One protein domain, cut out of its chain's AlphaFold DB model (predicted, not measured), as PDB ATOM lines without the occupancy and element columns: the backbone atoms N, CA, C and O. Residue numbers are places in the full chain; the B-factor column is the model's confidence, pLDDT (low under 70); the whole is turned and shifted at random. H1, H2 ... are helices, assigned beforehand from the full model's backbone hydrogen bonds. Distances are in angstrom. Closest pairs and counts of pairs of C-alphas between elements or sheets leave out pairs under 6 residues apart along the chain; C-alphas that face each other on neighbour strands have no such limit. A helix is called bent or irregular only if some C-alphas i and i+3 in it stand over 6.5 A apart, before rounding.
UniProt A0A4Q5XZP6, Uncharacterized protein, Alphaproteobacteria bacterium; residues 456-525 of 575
ATOM      1  N   GLY A 456      25.607  42.540  28.480       57.78
ATOM      2  CA  GLY A 456      25.779  41.248  29.171       57.78
ATOM      3  C   GLY A 456      24.978  41.145  30.483       57.78
ATOM      4  O   GLY A 456      25.093  40.166  31.217       57.78
ATOM      5  N   VAL A 457      24.129  42.142  30.761       56.41
ATOM      6  CA  VAL A 457      23.329  42.297  31.988       56.41
ATOM      7  C   VAL A 457      22.111  41.372  31.991       56.41
ATOM      8  O   VAL A 457      21.518  41.169  33.046       56.41
ATOM      9  N   VAL A 458      21.777  40.712  30.870       57.78
ATOM     10  CA  VAL A 458      20.670  39.735  30.821       57.78
ATOM     11  C   VAL A 458      20.847  38.621  31.870       57.78
ATOM     12  O   VAL A 458      19.873  38.184  32.472       57.78
ATOM     13  N   HIS A 459      22.089  38.239  32.192       58.47
ATOM     14  CA  HIS A 459      22.390  37.263  33.250       58.47
ATOM     15  C   HIS A 459      22.178  37.778  34.685       58.47
ATOM     16  O   HIS A 459      22.167  36.980  35.619       58.47
ATOM     17  N   SER A 460      22.036  39.092  34.876       57.28
ATOM     18  CA  SER A 460      21.918  39.731  36.194       57.28
ATOM     19  C   SER A 460      20.483  40.098  36.588       57.28
ATOM     20  O   SER A 460      20.245  40.452  37.742       57.28
ATOM     21  N   TYR A 461      19.514  39.962  35.673       62.66
ATOM     22  CA  TYR A 461      18.096  40.095  36.009       62.66
ATOM     23  C   TYR A 461      17.626  38.836  36.740       62.66
ATOM     24  O   TYR A 461      17.317  37.811  36.138       62.66
ATOM     25  N   THR A 462      17.606  38.909  38.067       59.22
ATOM     26  CA  THR A 462      17.147  37.818  38.939       59.22
ATOM     27  C   THR A 462      15.652  37.902  39.247       59.22
ATOM     28  O   THR A 462      15.058  36.909  39.667       59.22
ATOM     29  N   ALA A 463      15.025  39.061  39.021       73.69
ATOM     30  CA  ALA A 463      13.599  39.255  39.240       73.69
ATOM     31  C   ALA A 463      12.777  38.753  38.042       73.69
ATOM     32  O   ALA A 463      12.928  39.220  36.912       73.69
ATOM     33  N   THR A 464      11.841  37.838  38.307       74.62
ATOM     34  CA  THR A 464      10.925  37.258  37.310       74.62
ATOM     35  C   THR A 464      10.139  38.322  36.531       74.62
ATOM     36  O   THR A 464       9.851  38.134  35.352       74.62
ATOM     37  N   SER A 465       9.815  39.463  37.152       75.19
ATOM     38  CA  SER A 465       9.106  40.574  36.500       75.19
ATOM     39  C   SER A 465       9.899  41.207  35.357       75.19
ATOM     40  O   SER A 465       9.322  41.534  34.318       75.19
ATOM     41  N   ASP A 466      11.213  41.345  35.528       77.50
ATOM     42  CA  ASP A 466      12.083  41.997  34.548       77.50
ATOM     43  C   ASP A 466      12.283  41.084  33.337       77.50
ATOM     44  O   ASP A 466      12.213  41.530  32.191       77.50
ATOM     45  N   MET A 467      12.410  39.778  33.587       80.69
ATOM     46  CA  MET A 467      12.472  38.768  32.534       80.69
ATOM     47  C   MET A 467      11.179  38.694  31.719       80.69
ATOM     48  O   MET A 467      11.238  38.705  30.491       80.69
ATOM     49  N   ILE A 468      10.004  38.743  32.356       81.88
ATOM     50  CA  ILE A 468       8.720  38.790  31.636       81.88
ATOM     51  C   ILE A 468       8.635  40.025  30.727       81.88
ATOM     52  O   ILE A 468       8.118  39.925  29.607       81.88
ATOM     53  N   ALA A 469       9.142  41.179  31.174       80.31
ATOM     54  CA  ALA A 469       9.169  42.399  30.372       80.31
ATOM     55  C   ALA A 469      10.117  42.274  29.167       80.31
ATOM     56  O   ALA A 469       9.720  42.602  28.047       80.31
ATOM     57  N   ILE A 470      11.326  41.735  29.367       82.56
ATOM     58  CA  ILE A 470      12.316  41.492  28.303       82.56
ATOM     59  C   ILE A 470      11.790  40.475  27.281       82.56
ATOM     60  O   ILE A 470      11.911  40.690  26.077       82.56
ATOM     61  N   GLU A 471      11.153  39.398  27.734       86.12
ATOM     62  CA  GLU A 471      10.568  38.372  26.866       86.12
ATOM     63  C   GLU A 471       9.380  38.909  26.060       86.12
ATOM     64  O   GLU A 471       9.247  38.617  24.872       86.12
ATOM     65  N   SER A 472       8.538  39.743  26.676       83.69
ATOM     66  CA  SER A 472       7.424  40.407  25.986       83.69
ATOM     67  C   SER A 472       7.925  41.411  24.944       83.69
ATOM     68  O   SER A 472       7.363  41.502  23.850       83.69
ATOM     69  N   LEU A 473       9.006  42.130  25.260       81.88
ATOM     70  CA  LEU A 473       9.692  43.049  24.356       81.88
ATOM     71  C   LEU A 473      10.320  42.298  23.173       81.88
ATOM     72  O   LEU A 473      10.108  42.674  22.022       81.88
ATOM     73  N   ALA A 474      11.024  41.195  23.434       84.75
ATOM     74  CA  ALA A 474      11.585  40.327  22.402       84.75
ATOM     75  C   ALA A 474      10.485  39.777  21.480       84.75
ATOM     76  O   ALA A 474      10.582  39.876  20.258       84.75
ATOM     77  N   ALA A 475       9.388  39.284  22.067       84.62
ATOM     78  CA  ALA A 475       8.235  38.758  21.340       84.62
ATOM     79  C   ALA A 475       7.506  39.798  20.480       84.62
ATOM     80  O   ALA A 475       6.806  39.423  19.532       84.62
ATOM     81  N   PHE A 476       7.620  41.082  20.826       83.31
ATOM     82  CA  PHE A 476       7.080  42.190  20.044       83.31
ATOM     83  C   PHE A 476       7.914  42.458  18.783       83.31
ATOM     84  O   PHE A 476       7.351  42.715  17.724       83.31
ATOM     85  N   PHE A 477       9.238  42.351  18.881       81.12
ATOM     86  CA  PHE A 477      10.160  42.633  17.778       81.12
ATOM     87  C   PHE A 477      10.389  41.478  16.801       81.12
ATOM     88  O   PHE A 477      10.957  41.693  15.733       81.12
ATOM     89  N   GLY A 478       9.937  40.273  17.142       86.56
ATOM     90  CA  GLY A 478       9.991  39.112  16.261       86.56
ATOM     91  C   GLY A 478      11.069  38.101  16.642       86.56
ATOM     92  O   GLY A 478      11.677  38.164  17.711       86.56
ATOM     93  N   GLY A 479      11.254  37.110  15.769       84.44
ATOM     94  CA  GLY A 479      11.926  35.866  16.133       84.44
ATOM     95  C   GLY A 479      13.405  35.965  16.438       84.44
ATOM     96  O   GLY A 479      13.873  35.314  17.359       84.44
ATOM     97  N   GLU A 480      14.135  36.843  15.756       87.81
ATOM     98  CA  GLU A 480      15.574  36.998  15.988       87.81
ATOM     99  C   GLU A 480      15.887  37.458  17.423       87.81
ATOM    100  O   GLU A 480      16.829  36.982  18.052       87.81
ATOM    101  N   ARG A 481      15.061  38.345  17.989       87.00
ATOM    102  CA  ARG A 481      15.243  38.836  19.366       87.00
ATOM    103  C   ARG A 481      14.778  37.842  20.409       87.00
ATOM    104  O   ARG A 481      15.394  37.734  21.468       87.00
ATOM    105  N   LEU A 482      13.711  37.109  20.103       89.44
ATOM    106  CA  LEU A 482      13.301  35.967  20.910       89.44
ATOM    107  C   LEU A 482      14.400  34.904  20.950       89.44
ATOM    108  O   LEU A 482      14.694  34.401  22.029       89.44
ATOM    109  N   GLU A 483      15.051  34.628  19.819       90.00
ATOM    110  CA  GLU A 483      16.177  33.697  19.727       90.00
ATOM    111  C   GLU A 483      17.357  34.171  20.582       90.00
ATOM    112  O   GLU A 483      17.918  33.387  21.344       90.00
ATOM    113  N   GLN A 484      17.692  35.468  20.529       87.50
ATOM    114  CA  GLN A 484      18.741  36.058  21.369       87.50
ATOM    115  C   GLN A 484      18.441  35.897  22.866       87.50
ATOM    116  O   GLN A 484      19.325  35.494  23.616       87.50
ATOM    117  N   VAL A 485      17.202  36.152  23.307       87.94
ATOM    118  CA  VAL A 485      16.801  35.968  24.715       87.94
ATOM    119  C   VAL A 485      16.781  34.492  25.101       87.94
ATOM    120  O   VAL A 485      17.334  34.129  26.138       87.94
ATOM    121  N   GLY A 486      16.216  33.630  24.254       88.00
ATOM    122  CA  GLY A 486      16.171  32.183  24.464       88.00
ATOM    123  C   GLY A 486      17.554  31.525  24.485       88.00
ATOM    124  O   GLY A 486      17.710  30.466  25.093       88.00
ATOM    125  N   ALA A 487      18.565  32.152  23.877       88.94
ATOM    126  CA  ALA A 487      19.947  31.689  23.918       88.94
ATOM    127  C   ALA A 487      20.667  32.031  25.236       88.94
ATOM    128  O   ALA A 487      21.555  31.284  25.645       88.94
ATOM    129  N   VAL A 488      20.310  33.138  25.898       84.19
ATOM    130  CA  VAL A 488      21.077  33.673  27.045       84.19
ATOM    131  C   VAL A 488      20.334  33.628  28.381       84.19
ATOM    132  O   VAL A 488      20.968  33.736  29.431       84.19
ATOM    133  N   ALA A 489      19.011  33.457  28.376       85.69
ATOM    134  CA  ALA A 489      18.183  33.505  29.577       85.69
ATOM    135  C   ALA A 489      17.160  32.367  29.639       85.69
ATOM    136  O   ALA A 489      16.765  31.797  28.622       85.69
ATOM    137  N   LYS A 490      16.708  32.038  30.854       90.12
ATOM    138  CA  LYS A 490      15.586  31.116  31.060       90.12
ATOM    139  C   LYS A 490      14.284  31.878  30.867       90.12
ATOM    140  O   LYS A 490      14.009  32.804  31.623       90.12
ATOM    141  N   MET A 491      13.501  31.473  29.877       88.94
ATOM    142  CA  MET A 491      12.204  32.071  29.614       88.94
ATOM    143  C   MET A 491      11.200  31.685  30.699       88.94
ATOM    144  O   MET A 491      11.235  30.580  31.246       88.94
ATOM    145  N   THR A 492      10.292  32.605  30.992       88.25
ATOM    146  CA  THR A 492       9.259  32.492  32.026       88.25
ATOM    147  C   THR A 492       7.865  32.836  31.491       88.25
ATOM    148  O   THR A 492       6.858  32.449  32.080       88.25
ATOM    149  N   ASN A 493       7.783  33.509  30.341       87.38
ATOM    150  CA  ASN A 493       6.568  33.913  29.654       87.38
ATOM    151  C   ASN A 493       6.184  32.895  28.569       87.38
ATOM    152  O   ASN A 493       6.834  32.748  27.531       87.38
ATOM    153  N   ARG A 494       5.046  32.236  28.781       89.38
ATOM    154  CA  ARG A 494       4.521  31.197  27.890       89.38
ATOM    155  C   ARG A 494       4.180  31.693  26.483       89.38
ATOM    156  O   ARG A 494       4.379  30.962  25.521       89.38
ATOM    157  N   ASN A 495       3.726  32.939  26.337       89.25
ATOM    158  CA  ASN A 495       3.420  33.511  25.022       89.25
ATOM    159  C   ASN A 495       4.693  33.772  24.208       89.25
ATOM    160  O   ASN A 495       4.702  33.571  22.995       89.25
ATOM    161  N   ALA A 496       5.767  34.210  24.870       90.81
ATOM    162  CA  ALA A 496       7.068  34.385  24.234       90.81
ATOM    163  C   ALA A 496       7.672  33.027  23.835       90.81
ATOM    164  O   ALA A 496       8.168  32.892  22.719       90.81
ATOM    165  N   LEU A 497       7.554  32.010  24.702       93.06
ATOM    166  CA  LEU A 497       7.975  30.638  24.405       93.06
ATOM    167  C   LEU A 497       7.225  30.046  23.204       93.06
ATOM    168  O   LEU A 497       7.860  29.497  22.309       93.06
ATOM    169  N   ASN A 498       5.894  30.165  23.159       93.19
ATOM    170  CA  ASN A 498       5.104  29.632  22.046       93.19
ATOM    171  C   ASN A 498       5.548  30.247  20.714       93.19
ATOM    172  O   ASN A 498       5.812  29.512  19.770       93.19
ATOM    173  N   LYS A 499       5.740  31.572  20.669       92.06
ATOM    174  CA  LYS A 499       6.253  32.261  19.476       92.06
ATOM    175  C   LYS A 499       7.666  31.819  19.089       92.06
ATOM    176  O   LYS A 499       7.936  31.647  17.907       92.06
ATOM    177  N   LEU A 500       8.553  31.628  20.070       93.31
ATOM    178  CA  LEU A 500       9.904  31.103  19.844       93.31
ATOM    179  C   LEU A 500       9.846  29.691  19.222       93.31
ATOM    180  O   LEU A 500      10.572  29.384  18.278       93.31
ATOM    181  N   CYS A 501       8.955  28.837  19.726       94.31
ATOM    182  CA  CYS A 501       8.759  27.474  19.237       94.31
ATOM    183  C   CYS A 501       8.093  27.414  17.853       94.31
ATOM    184  O   CYS A 501       8.535  26.642  17.005       94.31
ATOM    185  N   GLU A 502       7.083  28.247  17.591       94.00
ATOM    186  CA  GLU A 502       6.420  28.371  16.282       94.00
ATOM    187  C   GLU A 502       7.404  28.745  15.163       94.00
ATOM    188  O   GLU A 502       7.202  28.388  14.006       94.00
ATOM    189  N   GLN A 503       8.496  29.426  15.511       92.81
ATOM    190  CA  GLN A 503       9.551  29.827  14.582       92.81
ATOM    191  C   GLN A 503      10.624  28.753  14.360       92.81
ATOM    192  O   GLN A 503      11.584  28.994  13.630       92.81
ATOM    193  N   GLY A 504      10.491  27.574  14.976       94.69
ATOM    194  CA  GLY A 504      11.458  26.488  14.832       94.69
ATOM    195  C   GLY A 504      12.791  26.747  15.540       94.69
ATOM    196  O   GLY A 504      13.814  26.200  15.132       94.69
ATOM    197  N   SER A 505      12.797  27.575  16.591       94.75
ATOM    198  CA  SER A 505      13.991  27.841  17.395       94.75
ATOM    199  C   SER A 505      14.619  26.555  17.935       94.75
ATOM    200  O   SER A 505      13.946  25.722  18.553       94.75
ATOM    201  N   ARG A 506      15.949  26.443  17.829       94.62
ATOM    202  CA  ARG A 506      16.710  25.348  18.456       94.62
ATOM    203  C   ARG A 506      16.659  25.387  19.988       94.62
ATOM    204  O   ARG A 506      16.944  24.382  20.633       94.62
ATOM    205  N   HIS A 507      16.301  26.533  20.572       94.38
ATOM    206  CA  HIS A 507      16.184  26.723  22.016       94.38
ATOM    207  C   HIS A 507      14.796  26.345  22.558       94.38
ATOM    208  O   HIS A 507      14.642  26.255  23.775       94.38
ATOM    209  N   CYS A 508      13.810  26.063  21.693       94.31
ATOM    210  CA  CYS A 508      12.434  25.747  22.094       94.31
ATOM    211  C   CYS A 508      12.369  24.640  23.158       94.31
ATOM    212  O   CYS A 508      11.874  24.884  24.254       94.31
ATOM    213  N   ALA A 509      12.944  23.460  22.894       93.44
ATOM    214  CA  ALA A 509      12.867  22.323  23.818       93.44
ATOM    215  C   ALA A 509      13.454  22.644  25.207       93.44
ATOM    216  O   ALA A 509      12.853  22.330  26.238       93.44
ATOM    217  N   THR A 510      14.607  23.318  25.244       94.06
ATOM    218  CA  THR A 510      15.258  23.736  26.492       94.06
ATOM    219  C   THR A 510      14.425  24.776  27.241       94.06
ATOM    220  O   THR A 510      14.265  24.675  28.457       94.06
ATOM    221  N   GLN A 511      13.853  25.755  26.539       94.25
ATOM    222  CA  GLN A 511      13.051  26.804  27.167       94.25
ATOM    223  C   GLN A 511      11.673  26.306  27.619       94.25
ATOM    224  O   GLN A 511      11.200  26.720  28.676       94.25
ATOM    225  N   THR A 512      11.068  25.345  26.917       94.00
ATOM    226  CA  THR A 512       9.861  24.649  27.385       94.00
ATOM    227  C   THR A 512      10.111  23.953  28.716       94.00
ATOM    228  O   THR A 512       9.315  24.104  29.642       94.00
ATOM    229  N   ALA A 513      11.240  23.251  28.855       90.69
ATOM    230  CA  ALA A 513      11.609  22.624  30.119       90.69
ATOM    231  C   ALA A 513      11.789  23.660  31.246       90.69
ATOM    232  O   ALA A 513      11.328  23.431  32.366       90.69
ATOM    233  N   ASN A 514      12.386  24.820  30.946       86.44
ATOM    234  CA  ASN A 514      12.560  25.909  31.912       86.44
ATOM    235  C   ASN A 514      11.224  26.509  32.378       86.44
ATOM    236  O   ASN A 514      11.023  26.649  33.584       86.44
ATOM    237  N   VAL A 515      10.302  26.817  31.457       87.56
ATOM    238  CA  VAL A 515       8.978  27.371  31.798       87.56
ATOM    239  C   VAL A 515       8.175  26.374  32.633       87.56
ATOM    240  O   VAL A 515       7.625  26.744  33.666       87.56
ATOM    241  N   VAL A 516       8.164  25.090  32.253       88.81
ATOM    242  CA  VAL A 516       7.477  24.040  33.025       88.81
ATOM    243  C   VAL A 516       8.080  23.896  34.426       88.81
ATOM    244  O   VAL A 516       7.344  23.750  35.404       88.81
ATOM    245  N   ALA A 517       9.409  23.961  34.553       85.31
ATOM    246  CA  ALA A 517      10.075  23.926  35.852       85.31
ATOM    247  C   ALA A 517       9.728  25.155  36.714       85.31
ATOM    248  O   ALA A 517       9.461  25.003  37.907       85.31
ATOM    249  N   ALA A 518       9.669  26.348  36.117       81.75
ATOM    250  CA  ALA A 518       9.284  27.581  36.800       81.75
ATOM    251  C   ALA A 518       7.813  27.562  37.253       81.75
ATOM    252  O   ALA A 518       7.523  27.900  38.401       81.75
ATOM    253  N   GLU A 519       6.887  27.098  36.405       85.00
ATOM    254  CA  GLU A 519       5.469  26.925  36.756       85.00
ATOM    255  C   GLU A 519       5.297  25.939  37.925       85.00
ATOM    256  O   GLU A 519       4.515  26.193  38.845       85.00
ATOM    257  N   ARG A 520       6.055  24.832  37.933       85.88
ATOM    258  CA  ARG A 520       6.065  23.874  39.051       85.88
ATOM    259  C   ARG A 520       6.583  24.515  40.337       85.88
ATOM    260  O   ARG A 520       5.927  24.393  41.369       85.88
ATOM    261  N   ALA A 521       7.711  25.225  40.278       81.62
ATOM    262  CA  ALA A 521       8.281  25.907  41.438       81.62
ATOM    263  C   ALA A 521       7.317  26.954  42.022       81.62
ATOM    264  O   ALA A 521       7.083  26.965  43.229       81.62
ATOM    265  N   ALA A 522       6.676  27.763  41.171       81.06
ATOM    266  CA  ALA A 522       5.696  28.762  41.596       81.06
ATOM    267  C   ALA A 522       4.487  28.134  42.312       81.06
ATOM    268  O   ALA A 522       4.017  28.671  43.315       81.06
ATOM    269  N   ARG A 523       4.003  26.973  41.848       80.31
ATOM    270  CA  ARG A 523       2.911  26.241  42.513       80.31
ATOM    271  C   ARG A 523       3.325  25.664  43.860       80.31
ATOM    272  O   ARG A 523       2.539  25.741  44.800       80.31
ATOM    273  N   VAL A 524       4.544  25.134  43.974       81.94
ATOM    274  CA  VAL A 524       5.083  24.670  45.262       81.94
ATOM    275  C   VAL A 524       5.135  25.836  46.251       81.94
ATOM    276  O   VAL A 524       4.579  25.719  47.342       81.94
ATOM    277  N   SER A 525       5.671  26.992  45.853       78.94
ATOM    278  CA  SER A 525       5.696  28.188  46.705       78.94
ATOM    279  C   SER A 525       4.293  28.693  47.070       78.94
ATOM    280  O   SER A 525       4.051  29.025  48.227       78.94
TER     281      SER A 525
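This is residues 456 to 525 of the 575 residues of an uncharacterized protein of Alphaproteobacteria bacterium (UniProt A0A4Q5XZP6). Two helical hairpins, H2 with H3 and H4 with H5, pack together, with H2, H3 and H4 touching one another in a triangle and the long helix H5 folding back along H4. H5 makes much of the length, and its last residues, 520 to 525, stick out free, while the short helix H1 sits off the body, near the end of H3. The printed part has 70 residues with five named helices, in the order H1, H2, H3, H4, H5, and no named strand; the class is all helix. The whole is compact, with a radius of gyration of the C-alphas of 11.3 A, and its C-alphas span 33 by 24 by 17 A along their three main axes.

The longest helix is H5, residues 508 to 525, which measures 25.6 A from C-alpha 508 at (12.434, 25.747, 22.094) to C-alpha 525 at (5.696, 28.188, 46.705). Before it in the chain comes H4, residues 494 to 502, 12.1 A from first to last C-alpha. H3 covers residues 479 to 488 and is 14.4 A long. H2, residues 464 to 477, is 20.3 A long and begins with C-alpha 464 at (10.925, 37.258, 37.310). H1 is residues 457 to 460, 5.1 A long, with C-alpha 457 at (23.329, 42.297, 31.988). No helix is bent or irregular.

H5 touches H4 with residues 508 to 515 alone, and the closest C-alphas of the two are those of Cys 501 and Cys 508, 5.0 A apart. The two form a helical hairpin, at a shallow tilt of 17 degrees, opposite ways. H4 is the hub, touching three helices: H2, H3 and H5. H4 and H3 touch, with the closest C-alphas, those of Leu 482 and Leu 500, 6.0 A apart. They run opposite ways at a steep tilt of 67 degrees, only just short of about perpendicular. H2 touches H4 with residues 471 to 475 alone, the closest C-alphas being those of Ala 475 and Ala 496, 5.4 A apart. H2 and H4 run the same way at a steep tilt of 39 degrees. H2 touches H3 with residues 470 to 475 alone, the closest C-alphas being those of Ala 474 and Leu 482, 4.9 A apart. H2 and H3 form the other helical hairpin, at a shallow tilt of 30 degrees, opposite ways. H3 and H5 are close but not clearly touching, with the C-alphas of Gly 486 and Gln 511 closest at 6.8 A. H1 touches no helix; it is close to but not clearly touching H3, where the C-alphas of Val 458 and Val 488 are 7.2 A apart. H1 and H2 are only just apart, at a closest 8.4 A, and H5 is apart from both H1 and H2. H1 and H4 are apart too. In H2, H3, H4 and H5 every O i to N i+4 pair is within hydrogen-bond range; H1 is too short for such a pair, and its one O i to N i+3 pair is within range.

The two C-alphas farthest apart, those of Glu 480 and Val 524, are 33.5 A from each other. The first and last printed C-alphas, those of Gly 456 and Ser 525, are 29.7 A apart. The printed part has no cut, and the four links between the helices are tight. Residues 520 to 525, which belong to H5, stand free. The mean pLDDT of the printed part is 84.1; residues 456 to 462 are under 70, and H1 has a mean of 57.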